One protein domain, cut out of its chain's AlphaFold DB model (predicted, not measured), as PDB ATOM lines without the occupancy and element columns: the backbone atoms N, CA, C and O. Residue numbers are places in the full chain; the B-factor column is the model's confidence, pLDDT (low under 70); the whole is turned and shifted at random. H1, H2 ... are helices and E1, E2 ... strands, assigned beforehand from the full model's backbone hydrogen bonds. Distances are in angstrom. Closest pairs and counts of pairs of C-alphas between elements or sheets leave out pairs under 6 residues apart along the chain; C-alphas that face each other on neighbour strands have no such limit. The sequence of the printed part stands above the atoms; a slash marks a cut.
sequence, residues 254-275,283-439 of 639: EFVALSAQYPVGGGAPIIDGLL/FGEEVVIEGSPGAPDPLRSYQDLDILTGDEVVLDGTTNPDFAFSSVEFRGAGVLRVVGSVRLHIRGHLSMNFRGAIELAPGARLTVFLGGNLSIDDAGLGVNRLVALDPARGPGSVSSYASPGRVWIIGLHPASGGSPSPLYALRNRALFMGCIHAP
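AT A GLANCE: This is residues 254 to 275 and 283 to 439 of the 639 residues of an uncharacterized protein of Phycisphaerales bacterium (UniProt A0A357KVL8). The chain is wound in stacked turns, a solenoid with three walls of parallel strands; E2, E3 and E4, then E5, E6 and E7, then E8, E9 and E10 each put one strand into each wall. E11 with E12 and E13 with E14 carry on two of the walls, while H1 packs outside E4 and H2 sits beside E9. The 179 printed residues hold, in order, H1, E1 to E11, H2 and E12 to E14, with sheet orders E2 E5 E8 E11 E13, E4 E7 E10 E12 E14 and E1 E3 E6 E9. The class is mostly strand, though under half of the residues, 82, are in named elements. The whole is compact, with a radius of gyration of the C-alphas of 15.5 A and spans of 45 by 37 by 28 A.

IN THESE COORDINATES: H1 covers residues 254 to 261, 11.7 A long, from C-alpha 254 at (-31.306, 54.488, 5.017). Then come E1, residues 286 to 289; E2, 304 to 307; E3, 312 to 316; E4, 322 to 325; E5, 327 to 331; E6, 335 to 339; E7, 341 to 346, 16.3 A; E8, 350 to 353; E9, 357 to 360; E10, 365 to 370, 16.0 A; and E11, 374 to 377. H2, residues 385 to 388, is followed by E12, 407 to 411; E13, 423 to 427; and E14, 431 to 439, 21.1 A, ending at C-alpha 439 (-45.752, 37.084, 4.434). E14 bends by 77 degrees at residue 434.

HOW THE PARTS SIT: H1 is on the twisted sheet E4 E7 E10 E12 E14 at a height over the sheet of 9.2 A; its closest C-alphas to E4 are Phe 255 and Ala 324, 7.5 A. In H1 2 of 4 O i to N i+4 pairs are within hydrogen-bond range; H2 is too short for one. In a stack of sheets, face to face in turn, this sheet faces both E2 E5 E8 E11 E13, at 10.5 A centre to centre, and E1 E3 E6 E9, at 9.0 A. E7 and E10 are parallel, with N 344 and O 367 at 2.8 A. E2 and E5 are parallel, with N 307 and O 329 at 2.8 A. E3 and E6 are parallel, with N 313 and O 335 at 2.9 A. H2 is on the sheet E1 E3 E6 E9, over none of its strands but only just, with 2 of its C-alphas on E9; the closest C-alphas of H2 and E9, Ala 388 and Ala 357, are 5.6 A apart.

THE WHOLE: The farthest C-alphas, Pro 296 and Ala 392, are 46.6 A apart. Residues 276 to 282 are cut out, with 12.6 A between C-alphas 275 and 283. The links E1 to E2, H2 to E12 and E12 to E13 are long. Residues 259 to 275, 283 to 285 and 291 to 300 have pLDDT under 70.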
ATOM      1  N   GLU A 254     -32.649  54.362   5.574       86.06
ATOM      2  CA  GLU A 254     -31.306  54.488   5.017       86.06
ATOM      3  C   GLU A 254     -31.261  54.039   3.548       86.06
ATOM      4  O   GLU A 254     -30.637  54.689   2.707       86.06
ATOM      5  N   PHE A 255     -32.000  52.983   3.193       86.62
ATOM      6  CA  PHE A 255     -32.124  52.520   1.809       86.62
ATOM      7  C   PHE A 255     -33.131  53.334   0.989       86.62
ATOM      8  O   PHE A 255     -33.000  53.424  -0.237       86.62
ATOM      9  N   VAL A 256     -34.122  53.958   1.633       84.00
ATOM     10  CA  VAL A 256     -35.061  54.861   0.947       84.00
ATOM     11  C   VAL A 256     -34.306  56.070   0.390       84.00
ATOM     12  O   VAL A 256     -34.463  56.395  -0.789       84.00
ATOM     13  N   ALA A 257     -33.416  56.673   1.185       78.88
ATOM     14  CA  ALA A 257     -32.566  57.781   0.741       78.88
ATOM     15  C   ALA A 257     -31.695  57.398  -0.474       78.88
ATOM     16  O   ALA A 257     -31.616  58.151  -1.446       78.88
ATOM     17  N   LEU A 258     -31.135  56.184  -0.464       71.56
ATOM     18  CA  LEU A 258     -30.345  55.624  -1.565       71.56
ATOM     19  C   LEU A 258     -31.125  55.497  -2.876       71.56
ATOM     20  O   LEU A 258     -30.614  55.806  -3.954       71.56
ATOM     21  N   SER A 259     -32.364  55.006  -2.798       66.62
ATOM     22  CA  SER A 259     -33.192  54.769  -3.984       66.62
ATOM     23  C   SER A 259     -33.524  56.054  -4.752       66.62
ATOM     24  O   SER A 259     -33.665  56.018  -5.974       66.62
ATOM     25  N   ALA A 260     -33.565  57.199  -4.064       69.06
ATOM     26  CA  ALA A 260     -33.803  58.501  -4.678       69.06
ATOM     27  C   ALA A 260     -32.577  59.059  -5.432       69.06
ATOM     28  O   ALA A 260     -32.740  59.876  -6.339       69.06
ATOM     29  N   GLN A 261     -31.360  58.631  -5.077       64.12
ATOM     30  CA  GLN A 261     -30.108  59.209  -5.582       64.12
ATOM     31  C   GLN A 261     -29.671  58.626  -6.940       64.12
ATOM     32  O   GLN A 261     -28.998  59.309  -7.711       64.12
ATOM     33  N   TYR A 262     -30.103  57.402  -7.272       61.22
ATOM     34  CA  TYR A 262     -29.756  56.708  -8.519       61.22
ATOM     35  C   TYR A 262     -31.008  56.152  -9.218       61.22
ATOM     36  O   TYR A 262     -31.327  54.969  -9.063       61.22
ATOM     37  N   PRO A 263     -31.742  56.978  -9.990       60.47
ATOM     38  CA  PRO A 263     -32.909  56.513 -10.726       60.47
ATOM     39  C   PRO A 263     -32.509  55.458 -11.765       60.47
ATOM     40  O   PRO A 263     -31.493  55.586 -12.455       60.47
ATOM     41  N   VAL A 264     -33.336  54.419 -11.880       56.97
ATOM     42  CA  VAL A 264     -33.202  53.331 -12.857       56.97
ATOM     43  C   VAL A 264     -32.987  53.933 -14.255       56.97
ATOM     44  O   VAL A 264     -33.872  54.597 -14.790       56.97
ATOM     45  N   GLY A 265     -31.786  53.755 -14.818       60.28
ATOM     46  CA  GLY A 265     -31.368  54.323 -16.110       60.28
ATOM     47  C   GLY A 265     -30.159  55.270 -16.055       60.28
ATOM     48  O   GLY A 265     -29.591  55.590 -17.098       60.28
ATOM     49  N   GLY A 266     -29.722  55.692 -14.865       54.59
ATOM     50  CA  GLY A 266     -28.558  56.561 -14.677       54.59
ATOM     51  C   GLY A 266     -27.231  55.815 -14.512       54.59
ATOM     52  O   GLY A 266     -26.638  55.929 -13.452       54.59
ATOM     53  N   GLY A 267     -26.783  55.056 -15.522       53.66
ATOM     54  CA  GLY A 267     -25.392  54.583 -15.695       53.66
ATOM     55  C   GLY A 267     -24.614  54.135 -14.446       53.66
ATOM     56  O   GLY A 267     -23.426  54.444 -14.343       53.66
ATOM     57  N   ALA A 268     -25.262  53.467 -13.488       59.69
ATOM     58  CA  ALA A 268     -24.581  52.957 -12.305       59.69
ATOM     59  C   ALA A 268     -23.558  51.885 -12.727       59.69
ATOM     60  O   ALA A 268     -23.802  51.164 -13.697       59.69
ATOM     61  N   PRO A 269     -22.408  51.782 -12.040       61.81
ATOM     62  CA  PRO A 269     -21.423  50.765 -12.366       61.81
ATOM     63  C   PRO A 269     -22.051  49.376 -12.206       61.81
ATOM     64  O   PRO A 269     -22.622  49.053 -11.160       61.81
ATOM     65  N   ILE A 270     -21.951  48.573 -13.264       65.38
ATOM     66  CA  ILE A 270     -22.168  47.130 -13.205       65.38
ATOM     67  C   ILE A 270     -20.873  46.550 -12.647       65.38
ATOM     68  O   ILE A 270     -19.803  46.776 -13.221       65.38
ATOM     69  N   ILE A 271     -20.957  45.851 -11.517       67.56
ATOM     70  CA  ILE A 271     -19.850  45.011 -11.066       67.56
ATOM     71  C   ILE A 271     -20.030  43.690 -11.805       67.56
ATOM     72  O   ILE A 271     -20.759  42.811 -11.359       67.56
ATOM     73  N   ASP A 272     -19.423  43.611 -12.983       59.03
ATOM     74  CA  ASP A 272     -19.249  42.349 -13.687       59.03
ATOM     75  C   ASP A 272     -17.940  41.745 -13.172       59.03
ATOM     76  O   ASP A 272     -16.894  42.397 -13.264       59.03
ATOM     77  N   GLY A 273     -17.980  40.525 -12.632       53.53
ATOM     78  CA  GLY A 273     -16.801  39.754 -12.204       53.53
ATOM     79  C   GLY A 273     -15.817  39.430 -13.341       53.53
ATOM     80  O   GLY A 273     -14.906  38.627 -13.185       53.53
ATOM     81  N   LEU A 274     -15.956  40.067 -14.504       45.06
ATOM     82  CA  LEU A 274     -15.130  39.893 -15.691       45.06
ATOM     83  C   LEU A 274     -13.751  40.576 -15.587       45.06
ATOM     84  O   LEU A 274     -13.265  41.172 -16.553       45.06
ATOM     85  N   LEU A 275     -13.091  40.494 -14.433       45.34
ATOM     86  CA  LEU A 275     -11.698  40.907 -14.280       45.34
ATOM     87  C   LEU A 275     -10.793  39.665 -14.262       45.34
ATOM     88  O   LEU A 275     -10.442  39.122 -13.232       45.34
ATOM     89  N   PHE A 283      -9.057  29.291  -8.440       56.81
ATOM     90  CA  PHE A 283      -9.778  30.352  -7.730       56.81
ATOM     91  C   PHE A 283      -9.560  31.689  -8.453       56.81
ATOM     92  O   PHE A 283      -8.413  32.017  -8.775       56.81
ATOM     93  N   GLY A 284     -10.647  32.410  -8.748       57.34
ATOM     94  CA  GLY A 284     -10.620  33.740  -9.363       57.34
ATOM     95  C   GLY A 284     -10.026  34.810  -8.441       57.34
ATOM     96  O   GLY A 284      -9.725  34.553  -7.275       57.34
ATOM     97  N   GLU A 285      -9.822  36.014  -8.978       69.25
ATOM     98  CA  GLU A 285      -9.381  37.183  -8.207       69.25
ATOM     99  C   GLU A 285     -10.441  37.542  -7.148       69.25
ATOM    100  O   GLU A 285     -11.632  37.617  -7.448       69.25
ATOM    101  N   GLU A 286     -10.018  37.740  -5.896       79.25
ATOM    102  CA  GLU A 286     -10.898  38.178  -4.807       79.25
ATOM    103  C   GLU A 286     -11.302  39.639  -5.043       79.25
ATOM    104  O   GLU A 286     -10.470  40.548  -4.966       79.25
ATOM    105  N   VAL A 287     -12.586  39.884  -5.315       82.25
ATOM    106  CA  VAL A 287     -13.118  41.241  -5.482       82.25
ATOM    107  C   VAL A 287     -13.717  41.702  -4.158       82.25
ATOM    108  O   VAL A 287     -14.848  41.361  -3.805       82.25
ATOM    109  N   VAL A 288     -12.960  42.512  -3.419       81.06
ATOM    110  CA  VAL A 288     -13.443  43.128  -2.178       81.06
ATOM    111  C   VAL A 288     -14.184  44.422  -2.507       81.06
ATOM    112  O   VAL A 288     -13.605  45.387  -3.012       81.06
ATOM    113  N   ILE A 289     -15.482  44.466  -2.207       80.00
ATOM    114  CA  ILE A 289     -16.282  45.683  -2.346       80.00
ATOM    115  C   ILE A 289     -16.170  46.473  -1.039       80.00
ATOM    116  O   ILE A 289     -17.028  46.393  -0.162       80.00
ATOM    117  N   GLU A 290     -15.093  47.246  -0.908       74.31
ATOM    118  CA  GLU A 290     -14.873  48.109   0.257       74.31
ATOM    119  C   GLU A 290     -15.669  49.419   0.155       74.31
ATOM    120  O   GLU A 290     -15.754  50.061  -0.905       74.31
ATOM    121  N   GLY A 291     -16.200  49.875   1.294       61.34
ATOM    122  CA  GLY A 291     -16.582  51.273   1.460       61.34
ATOM    123  C   GLY A 291     -15.321  52.132   1.469       61.34
ATOM    124  O   GLY A 291     -14.433  51.899   2.279       61.34
ATOM    125  N   SER A 292     -15.211  53.125   0.579       48.72
ATOM    126  CA  SER A 292     -14.047  54.025   0.580       48.72
ATOM    127  C   SER A 292     -13.975  54.737   1.935       48.72
ATOM    128  O   SER A 292     -14.872  55.538   2.221       48.72
ATOM    129  N   PRO A 293     -12.928  54.520   2.751       51.88
ATOM    130  CA  PRO A 293     -12.823  55.164   4.052       51.88
ATOM    131  C   PRO A 293     -12.797  56.687   3.861       51.88
ATOM    132  O   PRO A 293     -11.897  57.224   3.217       51.88
ATOM    133  N   GLY A 294     -13.812  57.390   4.370       54.94
ATOM    134  CA  GLY A 294     -13.909  58.853   4.295       54.94
ATOM    135  C   GLY A 294     -14.660  59.436   3.089       54.94
ATOM    136  O   GLY A 294     -14.678  60.660   2.944       54.94
ATOM    137  N   ALA A 295     -15.304  58.622   2.242       59.22
ATOM    138  CA  ALA A 295     -16.295  59.160   1.309       59.22
ATOM    139  C   ALA A 295     -17.523  59.669   2.098       59.22
ATOM    140  O   ALA A 295     -18.001  58.962   2.983       59.22
ATOM    141  N   PRO A 296     -18.038  60.881   1.813       61.53
ATOM    142  CA  PRO A 296     -19.156  61.467   2.557       61.53
ATOM    143  C   PRO A 296     -20.487  60.721   2.375       61.53
ATOM    144  O   PRO A 296     -21.415  60.991   3.129       61.53
ATOM    145  N   ASP A 297     -20.564  59.783   1.425       61.59
ATOM    146  CA  ASP A 297     -21.680  58.849   1.277       61.59
ATOM    147  C   ASP A 297     -21.168  57.410   1.491       61.59
ATOM    148  O   ASP A 297     -20.499  56.861   0.608       61.59
ATOM    149  N   PRO A 298     -21.433  56.789   2.657       57.84
ATOM    150  CA  PRO A 298     -21.068  55.392   2.916       57.84
ATOM    151  C   PRO A 298     -21.918  54.409   2.099       57.84
ATOM    152  O   PRO A 298     -21.555  53.248   1.946       57.84
ATOM    153  N   LEU A 299     -23.031  54.877   1.543       60.19
ATOM    154  CA  LEU A 299     -24.055  54.059   0.922       60.19
ATOM    155  C   LEU A 299     -23.813  53.920  -0.589       60.19
ATOM    156  O   LEU A 299     -23.778  54.907  -1.323       60.19
ATOM    157  N   ARG A 300     -23.664  52.681  -1.078       69.19
ATOM    158  CA  ARG A 300     -23.419  52.394  -2.501       69.19
ATOM    159  C   ARG A 300     -24.600  51.666  -3.139       69.19
ATOM    160  O   ARG A 300     -24.965  50.568  -2.724       69.19
ATOM    161  N   SER A 301     -25.175  52.284  -4.173       77.19
ATOM    162  CA  SER A 301     -26.140  51.643  -5.068       77.19
ATOM    163  C   SER A 301     -25.421  51.176  -6.328       77.19
ATOM    164  O   SER A 301     -24.815  51.973  -7.042       77.19
ATOM    165  N   TYR A 302     -25.552  49.895  -6.630       83.12
ATOM    166  CA  TYR A 302     -25.053  49.257  -7.839       83.12
ATOM    167  C   TYR A 302     -26.222  48.869  -8.739       83.12
ATOM    168  O   TYR A 302     -27.364  48.760  -8.276       83.12
ATOM    169  N   GLN A 303     -25.953  48.699 -10.036       85.06
ATOM    170  CA  GLN A 303     -26.990  48.222 -10.942       85.06
ATOM    171  C   GLN A 303     -27.256  46.744 -10.676       85.06
ATOM    172  O   GLN A 303     -28.273  46.441 -10.077       85.06
ATOM    173  N   ASP A 304     -26.332  45.863 -11.029       88.94
ATOM    174  CA  ASP A 304     -26.461  44.418 -10.855       88.94
ATOM    175  C   ASP A 304     -25.149  43.855 -10.287       88.94
ATOM    176  O   ASP A 304     -24.089  44.479 -10.438       88.94
ATOM    177  N   LEU A 305     -25.240  42.713  -9.602       93.00
ATOM    178  CA  LEU A 305     -24.098  41.923  -9.142       93.00
ATOM    179  C   LEU A 305     -24.187  40.521  -9.745       93.00
ATOM    180  O   LEU A 305     -24.972  39.700  -9.274       93.00
ATOM    181  N   ASP A 306     -23.351  40.262 -10.748       93.06
ATOM    182  CA  ASP A 306     -23.202  38.947 -11.371       93.06
ATOM    183  C   ASP A 306     -21.921  38.290 -10.831       93.06
ATOM    184  O   ASP A 306     -20.818  38.794 -11.045       93.06
ATOM    185  N   ILE A 307     -22.060  37.163 -10.127       93.12
ATOM    186  CA  ILE A 307     -20.942  36.388  -9.569       93.12
ATOM    187  C   ILE A 307     -20.771  35.126 -10.411       93.12
ATOM    188  O   ILE A 307     -21.638  34.244 -10.407       93.12
ATOM    189  N   LEU A 308     -19.676  35.042 -11.167       92.50
ATOM    190  CA  LEU A 308     -19.450  33.950 -12.108       92.50
ATOM    191  C   LEU A 308     -18.802  32.742 -11.417       92.50
ATOM    192  O   LEU A 308     -18.492  32.732 -10.226       92.50
ATOM    193  N   THR A 309     -18.637  31.665 -12.179       90.12
ATOM    194  CA  THR A 309     -18.078  30.412 -11.672       90.12
ATOM    195  C   THR A 309     -16.625  30.606 -11.256       90.12
ATOM    196  O   THR A 309     -15.786  30.888 -12.106       90.12
ATOM    197  N   GLY A 310     -16.322  30.348  -9.983       86.56
ATOM    198  CA  GLY A 310     -14.965  30.451  -9.440       86.56
ATOM    199  C   GLY A 310     -14.603  31.837  -8.909       86.56
ATOM    200  O   GLY A 310     -13.546  31.962  -8.286       86.56
ATOM    201  N   ASP A 311     -15.471  32.833  -9.101       90.31
ATOM    202  CA  ASP A 311     -15.293  34.167  -8.536       90.31
ATOM    203  C   ASP A 311     -15.623  34.165  -7.042       90.31
ATOM    204  O   ASP A 311     -16.542  33.474  -6.584       90.31
ATOM    205  N   GLU A 312     -14.900  34.994  -6.291       93.38
ATOM    206  CA  GLU A 312     -15.223  35.330  -4.911       93.38
ATOM    207  C   GLU A 312     -15.411  36.841  -4.775       93.38
ATOM    208  O   GLU A 312     -14.498  37.627  -5.026       93.38
ATOM    209  N   VAL A 313     -16.605  37.243  -4.343       93.94
ATOM    210  CA  VAL A 313     -16.931  38.629  -4.008       93.94
ATOM    211  C   VAL A 313     -17.048  38.751  -2.497       93.94
ATOM    212  O   VAL A 313     -17.762  37.972  -1.867       93.94
ATOM    213  N   VAL A 314     -16.387  39.746  -1.908       94.81
ATOM    214  CA  VAL A 314     -16.453  40.005  -0.465       94.81
ATOM    215  C   VAL A 314     -17.252  41.274  -0.185       94.81
ATOM    216  O   VAL A 314     -16.902  42.355  -0.662       94.81
ATOM    217  N   LEU A 315     -18.310  41.146   0.621       94.00
ATOM    218  CA  LEU A 315     -19.021  42.271   1.233       94.00
ATOM    219  C   LEU A 315     -18.512  42.459   2.660       94.00
ATOM    220  O   LEU A 315     -18.750  41.614   3.529       94.00
ATOM    221  N   ASP A 316     -17.818  43.569   2.895       94.00
ATOM    222  CA  ASP A 316     -17.240  43.889   4.196       94.00
ATOM    223  C   ASP A 316     -18.091  44.904   4.975       94.00
ATOM    224  O   ASP A 316     -17.943  46.123   4.862       94.00
ATOM    225  N   GLY A 317     -18.954  44.359   5.828       92.25
ATOM    226  CA  GLY A 317     -19.790  45.064   6.794       92.25
ATOM    227  C   GLY A 317     -19.030  45.799   7.898       92.25
ATOM    228  O   GLY A 317     -19.643  46.560   8.643       92.25
ATOM    229  N   THR A 318     -17.715  45.590   8.045       90.69
ATOM    230  CA  THR A 318     -16.909  46.342   9.024       90.69
ATOM    231  C   THR A 318     -16.580  47.752   8.537       90.69
ATOM    232  O   THR A 318     -16.444  48.664   9.355       90.69
ATOM    233  N   THR A 319     -16.496  47.943   7.217       83.94
ATOM    234  CA  THR A 319     -16.241  49.244   6.583       83.94
ATOM    235  C   THR A 319     -17.513  49.878   6.037       83.94
ATOM    236  O   THR A 319     -17.693  51.089   6.167       83.94
ATOM    237  N   ASN A 320     -18.410  49.074   5.461       83.38
ATOM    238  CA  ASN A 320     -19.711  49.526   4.990       83.38
ATOM    239  C   ASN A 320     -20.795  48.493   5.324       83.38
ATOM    240  O   ASN A 320     -20.807  47.428   4.713       83.38
ATOM    241  N   PRO A 321     -21.736  48.796   6.229       90.19
ATOM    242  CA  PRO A 321     -22.788  47.854   6.575       90.19
ATOM    243  C   PRO A 321     -23.859  47.721   5.487       90.19
ATOM    244  O   PRO A 321     -24.597  46.746   5.523       90.19
ATOM    245  N   ASP A 322     -23.966  48.647   4.528       91.88
ATOM    246  CA  ASP A 322     -25.158  48.784   3.688       91.88
ATOM    247  C   ASP A 322     -24.843  48.761   2.186       91.88
ATOM    248  O   ASP A 322     -24.130  49.616   1.649       91.88
ATOM    249  N   PHE A 323     -25.449  47.811   1.475       91.50
ATOM    250  CA  PHE A 323     -25.290  47.653   0.030       91.50
ATOM    251  C   PHE A 323     -26.648  47.563  -0.659       91.50
ATOM    252  O   PHE A 323     -27.566  46.917  -0.155       91.50
ATOM    253  N   ALA A 324     -26.779  48.185  -1.832       92.06
ATOM    254  CA  ALA A 324     -27.995  48.106  -2.633       92.06
ATOM    255  C   ALA A 324     -27.698  47.679  -4.075       92.06
ATOM    256  O   ALA A 324     -26.833  48.260  -4.728       92.06
ATOM    257  N   PHE A 325     -28.465  46.718  -4.583       92.50
ATOM    258  CA  PHE A 325     -28.387  46.203  -5.950       92.50
ATOM    259  C   PHE A 325     -29.788  46.146  -6.573       92.50
ATOM    260  O   PHE A 325     -30.803  46.036  -5.878       92.50
ATOM    261  N   SER A 326     -29.870  46.217  -7.899       91.75
ATOM    262  CA  SER A 326     -31.117  45.944  -8.623       91.75
ATOM    263  C   SER A 326     -31.350  44.443  -8.719       91.75
ATOM    264  O   SER A 326     -32.456  43.997  -8.441       91.75
ATOM    265  N   SER A 327     -30.324  43.656  -9.028       94.88
ATOM    266  CA  SER A 327     -30.380  42.195  -8.961       94.88
ATOM    267  C   SER A 327     -29.042  41.599  -8.528       94.88
ATOM    268  O   SER A 327     -28.001  42.251  -8.634       94.88
ATOM    269  N   VAL A 328     -29.093  40.384  -7.982       96.56
ATOM    270  CA  VAL A 328     -27.905  39.602  -7.623       96.56
ATOM    271  C   VAL A 328     -28.055  38.208  -8.224       96.56
ATOM    272  O   VAL A 328     -29.005  37.489  -7.894       96.56
ATOM    273  N   GLU A 329     -27.125  37.820  -9.089       97.06
ATOM    274  CA  GLU A 329     -27.140  36.541  -9.796       97.06
ATOM    275  C   GLU A 329     -25.828  35.778  -9.580       97.06
ATOM    276  O   GLU A 329     -24.738  36.303  -9.785       97.06
ATOM    277  N   PHE A 330     -25.926  34.503  -9.205       96.19
ATOM    278  CA  PHE A 330     -24.792  33.584  -9.165       96.19
ATOM    279  C   PHE A 330     -24.891  32.633 -10.349       96.19
ATOM    280  O   PHE A 330     -25.886  31.914 -10.511       96.19
ATOM    281  N   ARG A 331     -23.828  32.590 -11.150       92.44
ATOM    282  CA  ARG A 331     -23.702  31.710 -12.310       92.44
ATOM    283  C   ARG A 331     -22.620  30.670 -12.043       92.44
ATOM    284  O   ARG A 331     -21.452  30.874 -12.366       92.44
ATOM    285  N   GLY A 332     -23.020  29.528 -11.484       91.50
ATOM    286  CA  GLY A 332     -22.104  28.435 -11.156       91.50
ATOM    287  C   GLY A 332     -21.572  28.509  -9.734       91.50
ATOM    288  O   GLY A 332     -22.215  29.058  -8.845       91.50
ATOM    289  N   ALA A 333     -20.372  27.968  -9.533       94.31
ATOM    290  CA  ALA A 333     -19.703  27.869  -8.235       94.31
ATOM    291  C   ALA A 333     -19.134  29.212  -7.720       94.31
ATOM    292  O   ALA A 333     -18.035  29.246  -7.174       94.31
ATOM    293  N   GLY A 334     -19.836  30.320  -7.964       95.25
ATOM    294  CA  GLY A 334     -19.474  31.645  -7.466       95.25
ATOM    295  C   GLY A 334     -19.738  31.773  -5.968       95.25
ATOM    296  O   GLY A 334     -20.685  31.177  -5.442       95.25
ATOM    297  N   VAL A 335     -18.906  32.547  -5.275       96.44
ATOM    298  CA  VAL A 335     -18.974  32.719  -3.822       96.44
ATOM    299  C   VAL A 335     -19.152  34.192  -3.469       96.44
ATOM    300  O   VAL A 335     -18.376  35.043  -3.886       96.44
ATOM    301  N   LEU A 336     -20.151  34.489  -2.645       97.38
ATOM    302  CA  LEU A 336     -20.286  35.765  -1.956       97.38
ATOM    303  C   LEU A 336     -19.926  35.551  -0.491       97.38
ATOM    304  O   LEU A 336     -20.636  34.861   0.244       97.38
ATOM    305  N   ARG A 337     -18.821  36.142  -0.058       97.31
ATOM    306  CA  ARG A 337     -18.378  36.096   1.329       97.31
ATOM    307  C   ARG A 337     -18.814  37.358   2.057       97.31
ATOM    308  O   ARG A 337     -18.556  38.470   1.609       97.31
ATOM    309  N   VAL A 338     -19.436  37.187   3.214       97.56
ATOM    310  CA  VAL A 338     -19.869  38.286   4.083       97.56
ATOM    311  C   VAL A 338     -18.964  38.358   5.307       97.56
ATOM    312  O   VAL A 338     -18.801  37.372   6.033       97.56
ATOM    313  N   VAL A 339     -18.393  39.534   5.553       97.00
ATOM    314  CA  VAL A 339     -17.568  39.848   6.727       97.00
ATOM    315  C   VAL A 339     -18.275  40.935   7.536       97.00
ATOM    316  O   VAL A 339     -18.769  41.898   6.968       97.00
ATOM    317  N   GLY A 340     -18.364  40.790   8.860       96.06
ATOM    318  CA  GLY A 340     -19.107  41.737   9.702       96.06
ATOM    319  C   GLY A 340     -20.630  41.683   9.502       96.06
ATOM    320  O   GLY A 340     -21.178  40.665   9.080       96.06
ATOM    321  N   SER A 341     -21.328  42.759   9.857       96.00
ATOM    322  CA  SER A 341     -22.788  42.855   9.724       96.00
ATOM    323  C   SER A 341     -23.151  43.595   8.442       96.00
ATOM    324  O   SER A 341     -22.858  44.780   8.321       96.00
ATOM    325  N   VAL A 342     -23.799  42.903   7.508       95.81
ATOM    326  CA  VAL A 342     -24.200  43.436   6.205       95.81
ATOM    327  C   VAL A 342     -25.721  43.454   6.074       95.81
ATOM    328  O   VAL A 342     -26.394  42.443   6.277       95.81
ATOM    329  N   ARG A 343     -26.261  44.603   5.674       95.69
ATOM    330  CA  ARG A 343     -27.620  44.801   5.180       95.69
ATOM    331  C   ARG A 343     -27.560  44.973   3.663       95.69
ATOM    332  O   ARG A 343     -26.829  45.809   3.136       95.69
ATOM    333  N   LEU A 344     -28.336  44.167   2.959       95.88
ATOM    334  CA  LEU A 344     -28.329  44.064   1.510       95.88
ATOM    335  C   LEU A 344     -29.732  44.337   0.975       95.88
ATOM    336  O   LEU A 344     -30.631  43.529   1.173       95.88
ATOM    337  N   HIS A 345     -29.937  45.447   0.279       95.75
ATOM    338  CA  HIS A 345     -31.194  45.725  -0.410       95.75
ATOM    339  C   HIS A 345     -31.113  45.274  -1.870       95.75
ATOM    340  O   HIS A 345     -30.303  45.783  -2.641       95.75
ATOM    341  N   ILE A 346     -31.977  44.344  -2.268       95.88
ATOM    342  CA  ILE A 346     -32.097  43.857  -3.644       95.88
ATOM    343  C   ILE A 346     -33.479  44.248  -4.162       95.88
ATOM    344  O   ILE A 346     -34.481  43.675  -3.743       95.88
ATOM    345  N   ARG A 347     -33.550  45.219  -5.079       94.56
ATOM    346  CA  ARG A 347     -34.841  45.735  -5.586       94.56
ATOM    347  C   ARG A 347     -35.609  44.694  -6.402       94.56
ATOM    348  O   ARG A 347     -36.830  44.624  -6.347       94.56
ATOM    349  N   GLY A 348     -34.878  43.935  -7.209       95.50
ATOM    350  CA  GLY A 348     -35.368  42.884  -8.084       95.50
ATOM    351  C   GLY A 348     -35.204  41.523  -7.429       95.50
ATOM    352  O   GLY A 348     -35.793  41.258  -6.393       95.50
ATOM    353  N   HIS A 349     -34.437  40.630  -8.043       97.31
ATOM    354  CA  HIS A 349     -34.368  39.228  -7.637       97.31
ATOM    355  C   HIS A 349     -32.978  38.828  -7.137       97.31
ATOM    356  O   HIS A 349     -31.967  39.401  -7.550       97.31
ATOM    357  N   LEU A 350     -32.957  37.817  -6.269       98.19
ATOM    358  CA  LEU A 350     -31.764  37.084  -5.860       98.19
ATOM    359  C   LEU A 350     -31.844  35.680  -6.460       98.19
ATOM    360  O   LEU A 350     -32.741  34.907  -6.115       98.19
ATOM    361  N   SER A 351     -30.924  35.354  -7.365       98.25
ATOM    362  CA  SER A 351     -30.871  34.053  -8.033       98.25
ATOM    363  C   SER A 351     -29.521  33.389  -7.802       98.25
ATOM    364  O   SER A 351     -28.494  33.900  -8.231       98.25
ATOM    365  N   MET A 352     -29.524  32.220  -7.172       97.94
ATOM    366  CA  MET A 352     -28.345  31.397  -6.942       97.94
ATOM    367  C   MET A 352     -28.497  30.074  -7.678       97.94
ATOM    368  O   MET A 352     -29.382  29.298  -7.330       97.94
ATOM    369  N   ASN A 353     -27.643  29.805  -8.665       96.50
ATOM    370  CA  ASN A 353     -27.721  28.586  -9.468       96.50
ATOM    371  C   ASN A 353     -26.392  27.825  -9.465       96.50
ATOM    372  O   ASN A 353     -25.326  28.435  -9.388       96.50
ATOM    373  N   PHE A 354     -26.454  26.505  -9.658       94.62
ATOM    374  CA  PHE A 354     -25.299  25.660  -9.999       94.62
ATOM    375  C   PHE A 354     -24.141  25.745  -8.993       94.62
ATOM    376  O   PHE A 354     -22.984  25.929  -9.374       94.62
ATOM    377  N   ARG A 355     -24.445  25.529  -7.712       95.75
ATOM    378  CA  ARG A 355     -23.495  25.521  -6.588       95.75
ATOM    379  C   ARG A 355     -22.979  26.900  -6.187       95.75
ATOM    380  O   ARG A 355     -21.896  27.007  -5.630       95.75
ATOM    381  N   GLY A 356     -23.760  27.954  -6.406       97.00
ATOM    382  CA  GLY A 356     -23.475  29.253  -5.797       97.00
ATOM    383  C   GLY A 356     -23.439  29.159  -4.267       97.00
ATOM    384  O   GLY A 356     -24.181  28.371  -3.672       97.00
ATOM    385  N   ALA A 357     -22.592  29.962  -3.627       98.00
ATOM    386  CA  ALA A 357     -22.459  29.984  -2.175       98.00
ATOM    387  C   ALA A 357     -22.540  31.408  -1.615       98.00
ATOM    388  O   ALA A 357     -21.817  32.290  -2.067       98.00
ATOM    389  N   ILE A 358     -23.357  31.617  -0.582       98.19
ATOM    390  CA  ILE A 358     -23.226  32.778   0.310       98.19
ATOM    391  C   ILE A 358     -22.701  32.271   1.650       98.19
ATOM    392  O   ILE A 358     -23.418  31.588   2.386       98.19
ATOM    393  N   GLU A 359     -21.453  32.611   1.960       97.56
ATOM    394  CA  GLU A 359     -20.769  32.217   3.190       97.56
ATOM    395  C   GLU A 359     -20.601  33.420   4.122       97.56
ATOM    396  O   GLU A 359     -20.236  34.514   3.695       97.56
ATOM    397  N   LEU A 360     -20.816  33.210   5.420       98.06
ATOM    398  CA  LEU A 360     -20.613  34.232   6.442       98.06
ATOM    399  C   LEU A 360     -19.363  33.900   7.265       98.06
ATOM    400  O   LEU A 360     -19.271  32.820   7.855       98.06
ATOM    401  N   ALA A 361     -18.430  34.849   7.378       97.56
ATOM    402  CA  ALA A 361     -17.288  34.749   8.292       97.56
ATOM    403  C   ALA A 361     -17.758  34.584   9.755       97.56
ATOM    404  O   ALA A 361     -18.885  34.962  10.065       97.56
ATOM    405  N   PRO A 362     -16.954  34.048  10.691       95.88
ATOM    406  CA  PRO A 362     -17.359  33.924  12.096       95.88
ATOM    407  C   PRO A 362     -17.877  35.251  12.681       95.88
ATOM    408  O   PRO A 362     -17.270  36.299  12.480       95.88
ATOM    409  N   GLY A 363     -19.031  35.217  13.354       94.31
ATOM    410  CA  GLY A 363     -19.684  36.407  13.923       94.31
ATOM    411  C   GLY A 363     -20.385  37.338  12.919       94.31
ATOM    412  O   GLY A 363     -21.160  38.192  13.340       94.31
ATOM    413  N   ALA A 364     -20.182  37.162  11.608       97.38
ATOM    414  CA  ALA A 364     -20.849  37.967  10.585       97.38
ATOM    415  C   ALA A 364     -22.373  37.751  10.577       97.38
ATOM    416  O   ALA A 364     -22.856  36.671  10.941       97.38
ATOM    417  N   ARG A 365     -23.123  38.756  10.124       97.62
ATOM    418  CA  ARG A 365     -24.583  38.710   9.958       97.62
ATOM    419  C   ARG A 365     -24.962  39.254   8.587       97.62
ATOM    420  O   ARG A 365     -24.342  40.201   8.116       97.62
ATOM    421  N   LEU A 366     -25.983  38.676   7.971       97.94
ATOM    422  CA  LEU A 366     -26.525  39.115   6.692       97.94
ATOM    423  C   LEU A 366     -28.031  39.332   6.827       97.94
ATOM    424  O   LEU A 366     -28.759  38.419   7.198       97.94
ATOM    425  N   THR A 367     -28.504  40.528   6.498       97.81
ATOM    426  CA  THR A 367     -29.934  40.837   6.364       97.81
ATOM    427  C   THR A 367     -30.208  41.282   4.938       97.81
ATOM    428  O   THR A 367     -29.671  42.290   4.496       97.81
ATOM    429  N   VAL A 368     -31.031  40.538   4.210       97.94
ATOM    430  CA  VAL A 368     -31.394  40.817   2.822       97.94
ATOM    431  C   VAL A 368     -32.814  41.365   2.778       97.94
ATOM    432  O   VAL A 368     -33.752  40.657   3.122       97.94
ATOM    433  N   PHE A 369     -32.980  42.600   2.319       97.31
ATOM    434  CA  PHE A 369     -34.270  43.203   1.995       97.31
ATOM    435  C   PHE A 369     -34.551  42.961   0.516       97.31
ATOM    436  O   PHE A 369     -33.914  43.571  -0.345       97.31
ATOM    437  N   LEU A 370     -35.461  42.042   0.211       97.56
ATOM    438  CA  LEU A 370     -35.712  41.569  -1.146       97.56
ATOM    439  C   LEU A 370     -37.049  42.097  -1.668       97.56
ATOM    440  O   LEU A 370     -38.105  41.841  -1.090       97.56
ATOM    441  N   GLY A 371     -36.996  42.834  -2.776       96.56
ATOM    442  CA  GLY A 371     -38.170  43.376  -3.452       96.56
ATOM    443  C   GLY A 371     -38.838  42.397  -4.420       96.56
ATOM    444  O   GLY A 371     -40.023  42.523  -4.688       96.56
ATOM    445  N   GLY A 372     -38.132  41.402  -4.950       96.88
ATOM    446  CA  GLY A 372     -38.651  40.484  -5.971       96.88
ATOM    447  C   GLY A 372     -38.534  39.016  -5.583       96.88
ATOM    448  O   GLY A 372     -38.842  38.631  -4.463       96.88
ATOM    449  N   ASN A 373     -38.154  38.170  -6.541       98.25
ATOM    450  CA  ASN A 373     -38.128  36.718  -6.354       98.25
ATOM    451  C   ASN A 373     -36.820  36.246  -5.709       98.25
ATOM    452  O   ASN A 373     -35.751  36.802  -5.975       98.25
ATOM    453  N   LEU A 374     -36.910  35.159  -4.944       98.56
ATOM    454  CA  LEU A 374     -35.768  34.392  -4.453       98.56
ATOM    455  C   LEU A 374     -35.730  33.050  -5.188       98.56
ATOM    456  O   LEU A 374     -36.716  32.316  -5.187       98.56
ATOM    457  N   SER A 375     -34.595  32.704  -5.788       98.44
ATOM    458  CA  SER A 375     -34.372  31.385  -6.384       98.44
ATOM    459  C   SER A 375     -33.038  30.836  -5.907       98.44
ATOM    460  O   SER A 375     -31.999  31.406  -6.222       98.44
ATOM    461  N   ILE A 376     -33.053  29.733  -5.163       98.44
ATOM    462  CA  ILE A 376     -31.854  28.991  -4.764       98.44
ATOM    463  C   ILE A 376     -31.973  27.603  -5.388       98.44
ATOM    464  O   ILE A 376     -32.808  26.802  -4.974       98.44
ATOM    465  N   ASP A 377     -31.166  27.327  -6.406       98.44
ATOM    466  CA  ASP A 377     -31.215  26.103  -7.200       98.44
ATOM    467  C   ASP A 377     -29.836  25.427  -7.227       98.44
ATOM    468  O   ASP A 377     -28.858  25.973  -7.741       98.44
ATOM    469  N   ASP A 378     -29.745  24.242  -6.622       97.81
ATOM    470  CA  ASP A 378     -28.487  23.522  -6.403       97.81
ATOM    471  C   ASP A 378     -27.393  24.397  -5.755       97.81
ATOM    472  O   ASP A 378     -26.221  24.256  -6.075       97.81
ATOM    473  N   ALA A 379     -27.761  25.293  -4.836       98.12
ATOM    474  CA  ALA A 379     -26.860  26.256  -4.195       98.12
ATOM    475  C   ALA A 379     -26.939  26.214  -2.654       98.12
ATOM    476  O   ALA A 379     -27.817  25.557  -2.083       98.12
ATOM    477  N   GLY A 380     -26.012  26.895  -1.971       97.94
ATOM    478  CA  GLY A 380     -25.959  26.975  -0.509       97.94
ATOM    479  C   GLY A 380     -25.903  28.411   0.016       97.94
ATOM    480  O   GLY A 380     -25.150  29.235  -0.491       97.94
ATOM    481  N   LEU A 381     -26.672  28.723   1.054       98.12
ATOM    482  CA  LEU A 381     -26.733  30.058   1.655       98.12
ATOM    483  C   LEU A 381     -26.704  29.922   3.178       98.12
ATOM    484  O   LEU A 381     -27.494  29.173   3.748       98.12
ATOM    485  N   GLY A 382     -25.786  30.634   3.832       97.75
ATOM    486  CA  GLY A 382     -25.667  30.631   5.294       97.75
ATOM    487  C   GLY A 382     -24.819  29.490   5.854       97.75
ATOM    488  O   GLY A 382     -24.720  29.332   7.065       97.75
ATOM    489  N   VAL A 383     -24.178  28.710   4.983       97.38
ATOM    490  CA  VAL A 383     -23.321  27.574   5.344       97.38
ATOM    491  C   VAL A 383     -21.892  27.791   4.850       97.38
ATOM    492  O   VAL A 383     -21.631  28.669   4.027       97.38
ATOM    493  N   ASN A 384     -20.950  26.984   5.343       96.81
ATOM    494  CA  ASN A 384     -19.578  26.994   4.837       96.81
ATOM    495  C   ASN A 384     -19.559  26.700   3.328       96.81
ATOM    496  O   ASN A 384     -20.272  25.807   2.858       96.81
ATOM    497  N   ARG A 385     -18.710  27.406   2.574       96.31
ATOM    498  CA  ARG A 385     -18.663  27.263   1.111       96.31
ATOM    499  C   ARG A 385     -18.367  25.831   0.655       96.31
ATOM    500  O   ARG A 385     -18.909  25.399  -0.352       96.31
ATOM    501  N   LEU A 386     -17.561  25.066   1.400       96.62
ATOM    502  CA  LEU A 386     -17.242  23.677   1.055       96.62
ATOM    503  C   LEU A 386     -18.486  22.785   1.132       96.62
ATOM    504  O   LEU A 386     -18.641  21.885   0.315       96.62
ATOM    505  N   VAL A 387     -19.391  23.073   2.073       97.19
ATOM    506  CA  VAL A 387     -20.684  22.388   2.199       97.19
ATOM    507  C   VAL A 387     -21.643  22.838   1.097       97.19
ATOM    508  O   VAL A 387     -22.308  22.002   0.491       97.19
ATOM    509  N   ALA A 388     -21.705  24.141   0.802       96.31
ATOM    510  CA  ALA A 388     -22.533  24.674  -0.285       96.31
ATOM    511  C   ALA A 388     -22.153  24.083  -1.656       96.31
ATOM    512  O   ALA A 388     -23.027  23.765  -2.462       96.31
ATOM    513  N   LEU A 389     -20.851  23.905  -1.897       95.38
ATOM    514  CA  LEU A 389     -20.290  23.394  -3.149       95.38
ATOM    515  C   LEU A 389     -20.363  21.865  -3.293       95.38
ATOM    516  O   LEU A 389     -20.145  21.346  -4.394       95.38
ATOM    517  N   ASP A 390     -20.669  21.132  -2.219       96.50
ATOM    518  CA  ASP A 390     -20.774  19.676  -2.252       96.50
ATOM    519  C   ASP A 390     -22.057  19.241  -2.997       96.50
ATOM    520  O   ASP A 390     -23.171  19.601  -2.598       96.50
ATOM    521  N   PRO A 391     -21.960  18.450  -4.086       95.19
ATOM    522  CA  PRO A 391     -23.140  17.913  -4.763       95.19
ATOM    523  C   PRO A 391     -23.952  16.934  -3.911       95.19
ATOM    524  O   PRO A 391     -25.128  16.714  -4.204       95.19
ATOM    525  N   ALA A 392     -23.345  16.306  -2.907       96.12
ATOM    526  CA  ALA A 392     -23.994  15.355  -2.012       96.12
ATOM    527  C   ALA A 392     -24.554  16.018  -0.742       96.12
ATOM    528  O   ALA A 392     -24.965  15.309   0.179       96.12
ATOM    529  N   ARG A 393     -24.589  17.357  -0.686       97.00
ATOM    530  CA  ARG A 393     -25.032  18.081   0.505       97.00
ATOM    531  C   ARG A 393     -26.471  17.751   0.909       97.00
ATOM    532  O   ARG A 393     -27.351  17.539   0.073       97.00
ATOM    533  N   GLY A 394     -26.696  17.756   2.216       96.06
ATOM    534  CA  GLY A 394     -27.990  17.574   2.860       96.06
ATOM    535  C   GLY A 394     -27.928  18.010   4.326       96.06
ATOM    536  O   GLY A 394     -26.945  18.631   4.737       96.06
ATOM    537  N   PRO A 395     -28.928  17.660   5.152       94.38
ATOM    538  CA  PRO A 395     -28.969  18.102   6.546       94.38
ATOM    539  C   PRO A 395     -27.739  17.670   7.356       94.38
ATOM    540  O   PRO A 395     -27.196  18.444   8.137       94.38
ATOM    541  N   GLY A 396     -27.249  16.447   7.118       96.19
ATOM    542  CA  GLY A 396     -26.076  15.893   7.800       96.19
ATOM    543  C   GLY A 396     -24.731  16.480   7.357       96.19
ATOM    544  O   GLY A 396     -23.718  16.200   7.992       96.19
ATOM    545  N   SER A 397     -24.699  17.286   6.291       96.56
ATOM    546  CA  SER A 397     -23.470  17.928   5.806       96.56
ATOM    547  C   SER A 397     -23.052  19.121   6.666       96.56
ATOM    548  O   SER A 397     -21.907  19.560   6.599       96.56
ATOM    549  N   VAL A 398     -23.962  19.639   7.497       96.12
ATOM    550  CA  VAL A 398     -23.664  20.675   8.486       96.12
ATOM    551  C   VAL A 398     -23.076  20.012   9.733       96.12
ATOM    552  O   VAL A 398     -23.793  19.470  10.574       96.12
ATOM    553  N   SER A 399     -21.748  20.027   9.834       93.12
ATOM    554  CA  SER A 399     -21.007  19.399  10.937       93.12
ATOM    555  C   SER A 399     -20.799  20.318  12.142       93.12
ATOM    556  O   SER A 399     -20.685  19.826  13.262       93.12
ATOM    557  N   SER A 400     -20.765  21.633  11.926       92.75
ATOM    558  CA  SER A 400     -20.622  22.647  12.971       92.75
ATOM    559  C   SER A 400     -21.905  23.454  13.111       92.75
ATOM    560  O   SER A 400     -22.449  23.918  12.105       92.75
ATOM    561  N   TYR A 401     -22.346  23.674  14.348       93.81
ATOM    562  CA  TYR A 401     -23.447  24.587  14.619       93.81
ATOM    563  C   TYR A 401     -23.080  26.013  14.189       93.81
ATOM    564  O   TYR A 401     -22.004  26.529  14.498       93.81
ATOM    565  N   ALA A 402     -24.002  26.649  13.479       94.69
ATOM    566  CA  ALA A 402     -24.030  28.080  13.261       94.69
ATOM    567  C   ALA A 402     -25.483  28.520  13.424       94.69
ATOM    568  O   ALA A 402     -26.380  27.876  12.882       94.69
ATOM    569  N   SER A 403     -25.711  29.600  14.172       95.88
ATOM    570  CA  SER A 403     -27.072  30.086  14.394       95.88
ATOM    571  C   SER A 403     -27.707  30.522  13.063       95.88
ATOM    572  O   SER A 403     -27.161  31.423  12.408       95.88
ATOM    573  N   PRO A 404     -28.874  29.972  12.675       97.31
ATOM    574  CA  PRO A 404     -29.635  30.442  11.519       97.31
ATOM    575  C   PRO A 404     -30.061  31.909  11.652       97.31
ATOM    576  O   PRO A 404     -30.237  32.597  10.653       97.31
ATOM    577  N   GLY A 405     -30.140  32.444  12.876       96.00
ATOM    578  CA  GLY A 405     -30.457  33.853  13.133       96.00
ATOM    579  C   GLY A 405     -29.417  34.842  12.590       96.00
ATOM    580  O   GLY A 405     -29.635  36.051  12.631       96.00
ATOM    581  N   ARG A 406     -28.282  34.360  12.066       96.75
ATOM    582  CA  ARG A 406     -27.255  35.183  11.411       96.75
ATOM    583  C   ARG A 406     -27.617  35.586   9.984       96.75
ATOM    584  O   ARG A 406     -27.004  36.513   9.464       96.75
ATOM    585  N   VAL A 407     -28.573  34.903   9.359       98.31
ATOM    586  CA  VAL A 407     -29.030  35.175   7.995       98.31
ATOM    587  C   VAL A 407     -30.521  35.451   8.018       98.31
ATOM    588  O   VAL A 407     -31.302  34.621   8.471       98.31
ATOM    589  N   TRP A 408     -30.914  36.590   7.470       98.00
ATOM    590  CA  TRP A 408     -32.303  37.003   7.354       98.00
ATOM    591  C   TRP A 408     -32.618  37.391   5.918       98.00
ATOM    592  O   TRP A 408     -31.888  38.177   5.322       98.00
ATOM    593  N   ILE A 409     -33.707  36.864   5.370       98.25
ATOM    594  CA  ILE A 409     -34.289  37.303   4.103       98.25
ATOM    595  C   ILE A 409     -35.669  37.865   4.406       98.25
ATOM    596  O   ILE A 409     -36.578  37.139   4.798       98.25
ATOM    597  N   ILE A 410     -35.811  39.163   4.198       97.62
ATOM    598  CA  ILE A 410     -37.007  39.939   4.472       97.62
ATOM    599  C   ILE A 410     -37.641  40.310   3.134       97.62
ATOM    600  O   ILE A 410     -37.052  41.047   2.341       97.62
ATOM    601  N   GLY A 411     -38.829  39.776   2.861       96.88
ATOM    602  CA  GLY A 411     -39.635  40.172   1.711       96.88
ATOM    603  C   GLY A 411     -40.303  41.515   1.957       96.88
ATOM    604  O   GLY A 411     -41.057  41.669   2.916       96.88
ATOM    605  N   LEU A 412     -40.016  42.481   1.089       95.12
ATOM    606  CA  LEU A 412     -40.538  43.833   1.226       95.12
ATOM    607  C   LEU A 412     -42.031  43.892   0.906       95.12
ATOM    608  O   LEU A 412     -42.513  43.272  -0.044       95.12
ATOM    609  N   HIS A 413     -42.751  44.716   1.663       92.38
ATOM    610  CA  HIS A 413     -44.135  45.053   1.354       92.38
ATOM    611  C   HIS A 413     -44.250  45.744  -0.026       92.38
ATOM    612  O   HIS A 413     -43.374  46.547  -0.379       92.38
ATOM    613  N   PRO A 414     -45.340  45.550  -0.799       91.19
ATOM    614  CA  PRO A 414     -45.522  46.218  -2.092       91.19
ATOM    615  C   PRO A 414     -45.462  47.749  -2.032       91.19
ATOM    616  O   PRO A 414     -44.924  48.393  -2.931       91.19
ATOM    617  N   ALA A 415     -45.934  48.347  -0.934       88.94
ATOM    618  CA  ALA A 415     -45.823  49.793  -0.705       88.94
ATOM    619  C   ALA A 415     -44.370  50.284  -0.528       88.94
ATOM    620  O   ALA A 415     -44.101  51.466  -0.725       88.94
ATOM    621  N   SER A 416     -43.439  49.383  -0.199       88.12
ATOM    622  CA  SER A 416     -41.998  49.643  -0.058       88.12
ATOM    623  C   SER A 416     -41.188  49.236  -1.294       88.12
ATOM    624  O   SER A 416     -39.965  49.145  -1.228       88.12
ATOM    625  N   GLY A 417     -41.849  48.981  -2.428       89.38
ATOM    626  CA  GLY A 417     -41.192  48.532  -3.659       89.38
ATOM    627  C   GLY A 417     -41.063  47.013  -3.789       89.38
ATOM    628  O   GLY A 417     -40.365  46.548  -4.687       89.38
ATOM    629  N   GLY A 418     -41.738  46.248  -2.927       93.31
ATOM    630  CA  GLY A 418     -41.883  44.807  -3.081       93.31
ATOM    631  C   GLY A 418     -42.796  44.403  -4.243       93.31
ATOM    632  O   GLY A 418     -43.686  45.137  -4.676       93.31
ATOM    633  N   SER A 419     -42.602  43.191  -4.743       95.12
ATOM    634  CA  SER A 419     -43.516  42.515  -5.650       95.12
ATOM    635  C   SER A 419     -44.803  42.171  -4.890       95.12
ATOM    636  O   SER A 419     -44.728  41.765  -3.733       95.12
ATOM    637  N   PRO A 420     -45.992  42.286  -5.507       93.69
ATOM    638  CA  PRO A 420     -47.254  41.914  -4.863       93.69
ATOM    639  C   PRO A 420     -47.421  40.404  -4.658       93.69
ATOM    640  O   PRO A 420     -48.275  39.980  -3.886       93.69
ATOM    641  N   SER A 421     -46.662  39.579  -5.382       95.56
ATOM    642  CA  SER A 421     -46.738  38.115  -5.290       95.56
ATOM    643  C   SER A 421     -45.380  37.493  -5.632       95.56
ATOM    644  O   SER A 421     -45.226  36.894  -6.700       95.56
ATOM    645  N   PRO A 422     -44.344  37.712  -4.803       97.56
ATOM    646  CA  PRO A 422     -43.027  37.163  -5.066       97.56
ATOM    647  C   PRO A 422     -43.021  35.643  -4.876       97.56
ATOM    648  O   PRO A 422     -43.729  35.097  -4.031       97.56
ATOM    649  N   LEU A 423     -42.191  34.961  -5.662       98.25
ATOM    650  CA  LEU A 423     -41.946  33.528  -5.532       98.25
ATOM    651  C   LEU A 423     -40.574  33.297  -4.904       98.25
ATOM    652  O   LEU A 423     -39.563  33.767  -5.430       98.25
ATOM    653  N   TYR A 424     -40.551  32.576  -3.786       98.62
ATOM    654  CA  TYR A 424     -39.344  32.186  -3.067       98.62
ATOM    655  C   TYR A 424     -39.177  30.674  -3.209       98.62
ATOM    656  O   TYR A 424     -39.913  29.900  -2.605       98.62
ATOM    657  N   ALA A 425     -38.248  30.242  -4.056       98.62
ATOM    658  CA  ALA A 425     -38.083  28.842  -4.425       98.62
ATOM    659  C   ALA A 425     -36.700  28.307  -4.038       98.62
ATOM    660  O   ALA A 425     -35.679  28.858  -4.445       98.62
ATOM    661  N   LEU A 426     -36.678  27.192  -3.306       98.62
ATOM    662  CA  LEU A 426     -35.484  26.409  -2.993       98.62
ATOM    663  C   LEU A 426     -35.607  25.048  -3.688       98.62
ATOM    664  O   LEU A 426     -36.572  24.319  -3.455       98.62
ATOM    665  N   ARG A 427     -34.664  24.710  -4.572       98.44
ATOM    666  CA  ARG A 427     -34.753  23.544  -5.468       98.44
ATOM    667  C   ARG A 427     -33.442  22.774  -5.577       98.44
ATOM    668  O   ARG A 427     -32.374  23.275  -5.242       98.44
ATOM    669  N   ASN A 428     -33.547  21.541  -6.071       97.25
ATOM    670  CA  ASN A 428     -32.434  20.664  -6.447       97.25
ATOM    671  C   ASN A 428     -31.318  20.603  -5.392       97.25
ATOM    672  O   ASN A 428     -30.164  20.901  -5.677       97.25
ATOM    673  N   ARG A 429     -31.651  20.182  -4.165       97.50
ATOM    674  CA  ARG A 429     -30.723  20.112  -3.015       97.50
ATOM    675  C   ARG A 429     -30.215  21.473  -2.535       97.50
ATOM    676  O   ARG A 429     -29.133  21.555  -1.957       97.50
ATOM    677  N   ALA A 430     -30.941  22.560  -2.787       98.38
ATOM    678  CA  ALA A 430     -30.647  23.842  -2.155       98.38
ATOM    679  C   ALA A 430     -30.511  23.672  -0.635       98.38
ATOM    680  O   ALA A 430     -31.318  22.975  -0.023       98.38
ATOM    681  N   LEU A 431     -29.492  24.285  -0.039       98.44
ATOM    682  CA  LEU A 431     -29.260  24.256   1.405       98.44
ATOM    683  C   LEU A 431     -29.265  25.688   1.930       98.44
ATOM    684  O   LEU A 431     -28.346  26.458   1.663       98.44
ATOM    685  N   PHE A 432     -30.303  26.042   2.673       98.56
ATOM    686  CA  PHE A 432     -30.470  27.361   3.261       98.56
ATOM    687  C   PHE A 432     -30.413  27.252   4.783       98.56
ATOM    688  O   PHE A 432     -31.209  26.531   5.376       98.56
ATOM    689  N   MET A 433     -29.482  27.967   5.409       98.50
ATOM    690  CA  MET A 433     -29.411  28.139   6.856       98.50
ATOM    691  C   MET A 433     -29.686  29.606   7.188       98.50
ATOM    692  O   MET A 433     -28.821  30.462   7.000       98.50
ATOM    693  N   GLY A 434     -30.904  29.901   7.633       98.38
ATOM    694  CA  GLY A 434     -31.358  31.271   7.822       98.38
ATOM    695  C   GLY A 434     -32.829  31.399   8.201       98.38
ATOM    696  O   GLY A 434     -33.548  30.414   8.369       98.38
ATOM    697  N   CYS A 435     -33.286  32.642   8.296       98.38
ATOM    698  CA  CYS A 435     -34.678  33.003   8.531       98.38
ATOM    699  C   CYS A 435     -35.256  33.682   7.283       98.38
ATOM    700  O   CYS A 435     -34.649  34.610   6.751       98.38
ATOM    701  N   ILE A 436     -36.427  33.242   6.823       98.31
ATOM    702  CA  ILE A 436     -37.193  33.907   5.760       98.31
ATOM    703  C   ILE A 436     -38.446  34.512   6.384       98.31
ATOM    704  O   ILE A 436     -39.242  33.793   6.978       98.31
ATOM    705  N   HIS A 437     -38.640  35.816   6.208       97.50
ATOM    706  CA  HIS A 437     -39.849  36.533   6.600       97.50
ATOM    707  C   HIS A 437     -40.423  37.276   5.397       97.50
ATOM    708  O   HIS A 437     -39.955  38.353   5.035       97.50
ATOM    709  N   ALA A 438     -41.402  36.678   4.725       97.06
ATOM    710  CA  ALA A 438     -41.990  37.212   3.503       97.06
ATOM    711  C   ALA A 438     -43.493  36.879   3.423       97.06
ATOM    712  O   ALA A 438     -43.897  36.082   2.578       97.06
ATOM    713  N   PRO A 439     -44.347  37.484   4.270       95.44
ATOM    714  CA  PRO A 439     -45.752  37.084   4.434       95.44
ATOM    715  C   PRO A 439     -46.643  37.237   3.186       95.44
ATOM    716  O   PRO A 439     -47.758  36.722   3.178       95.44
TER     717      PRO A 439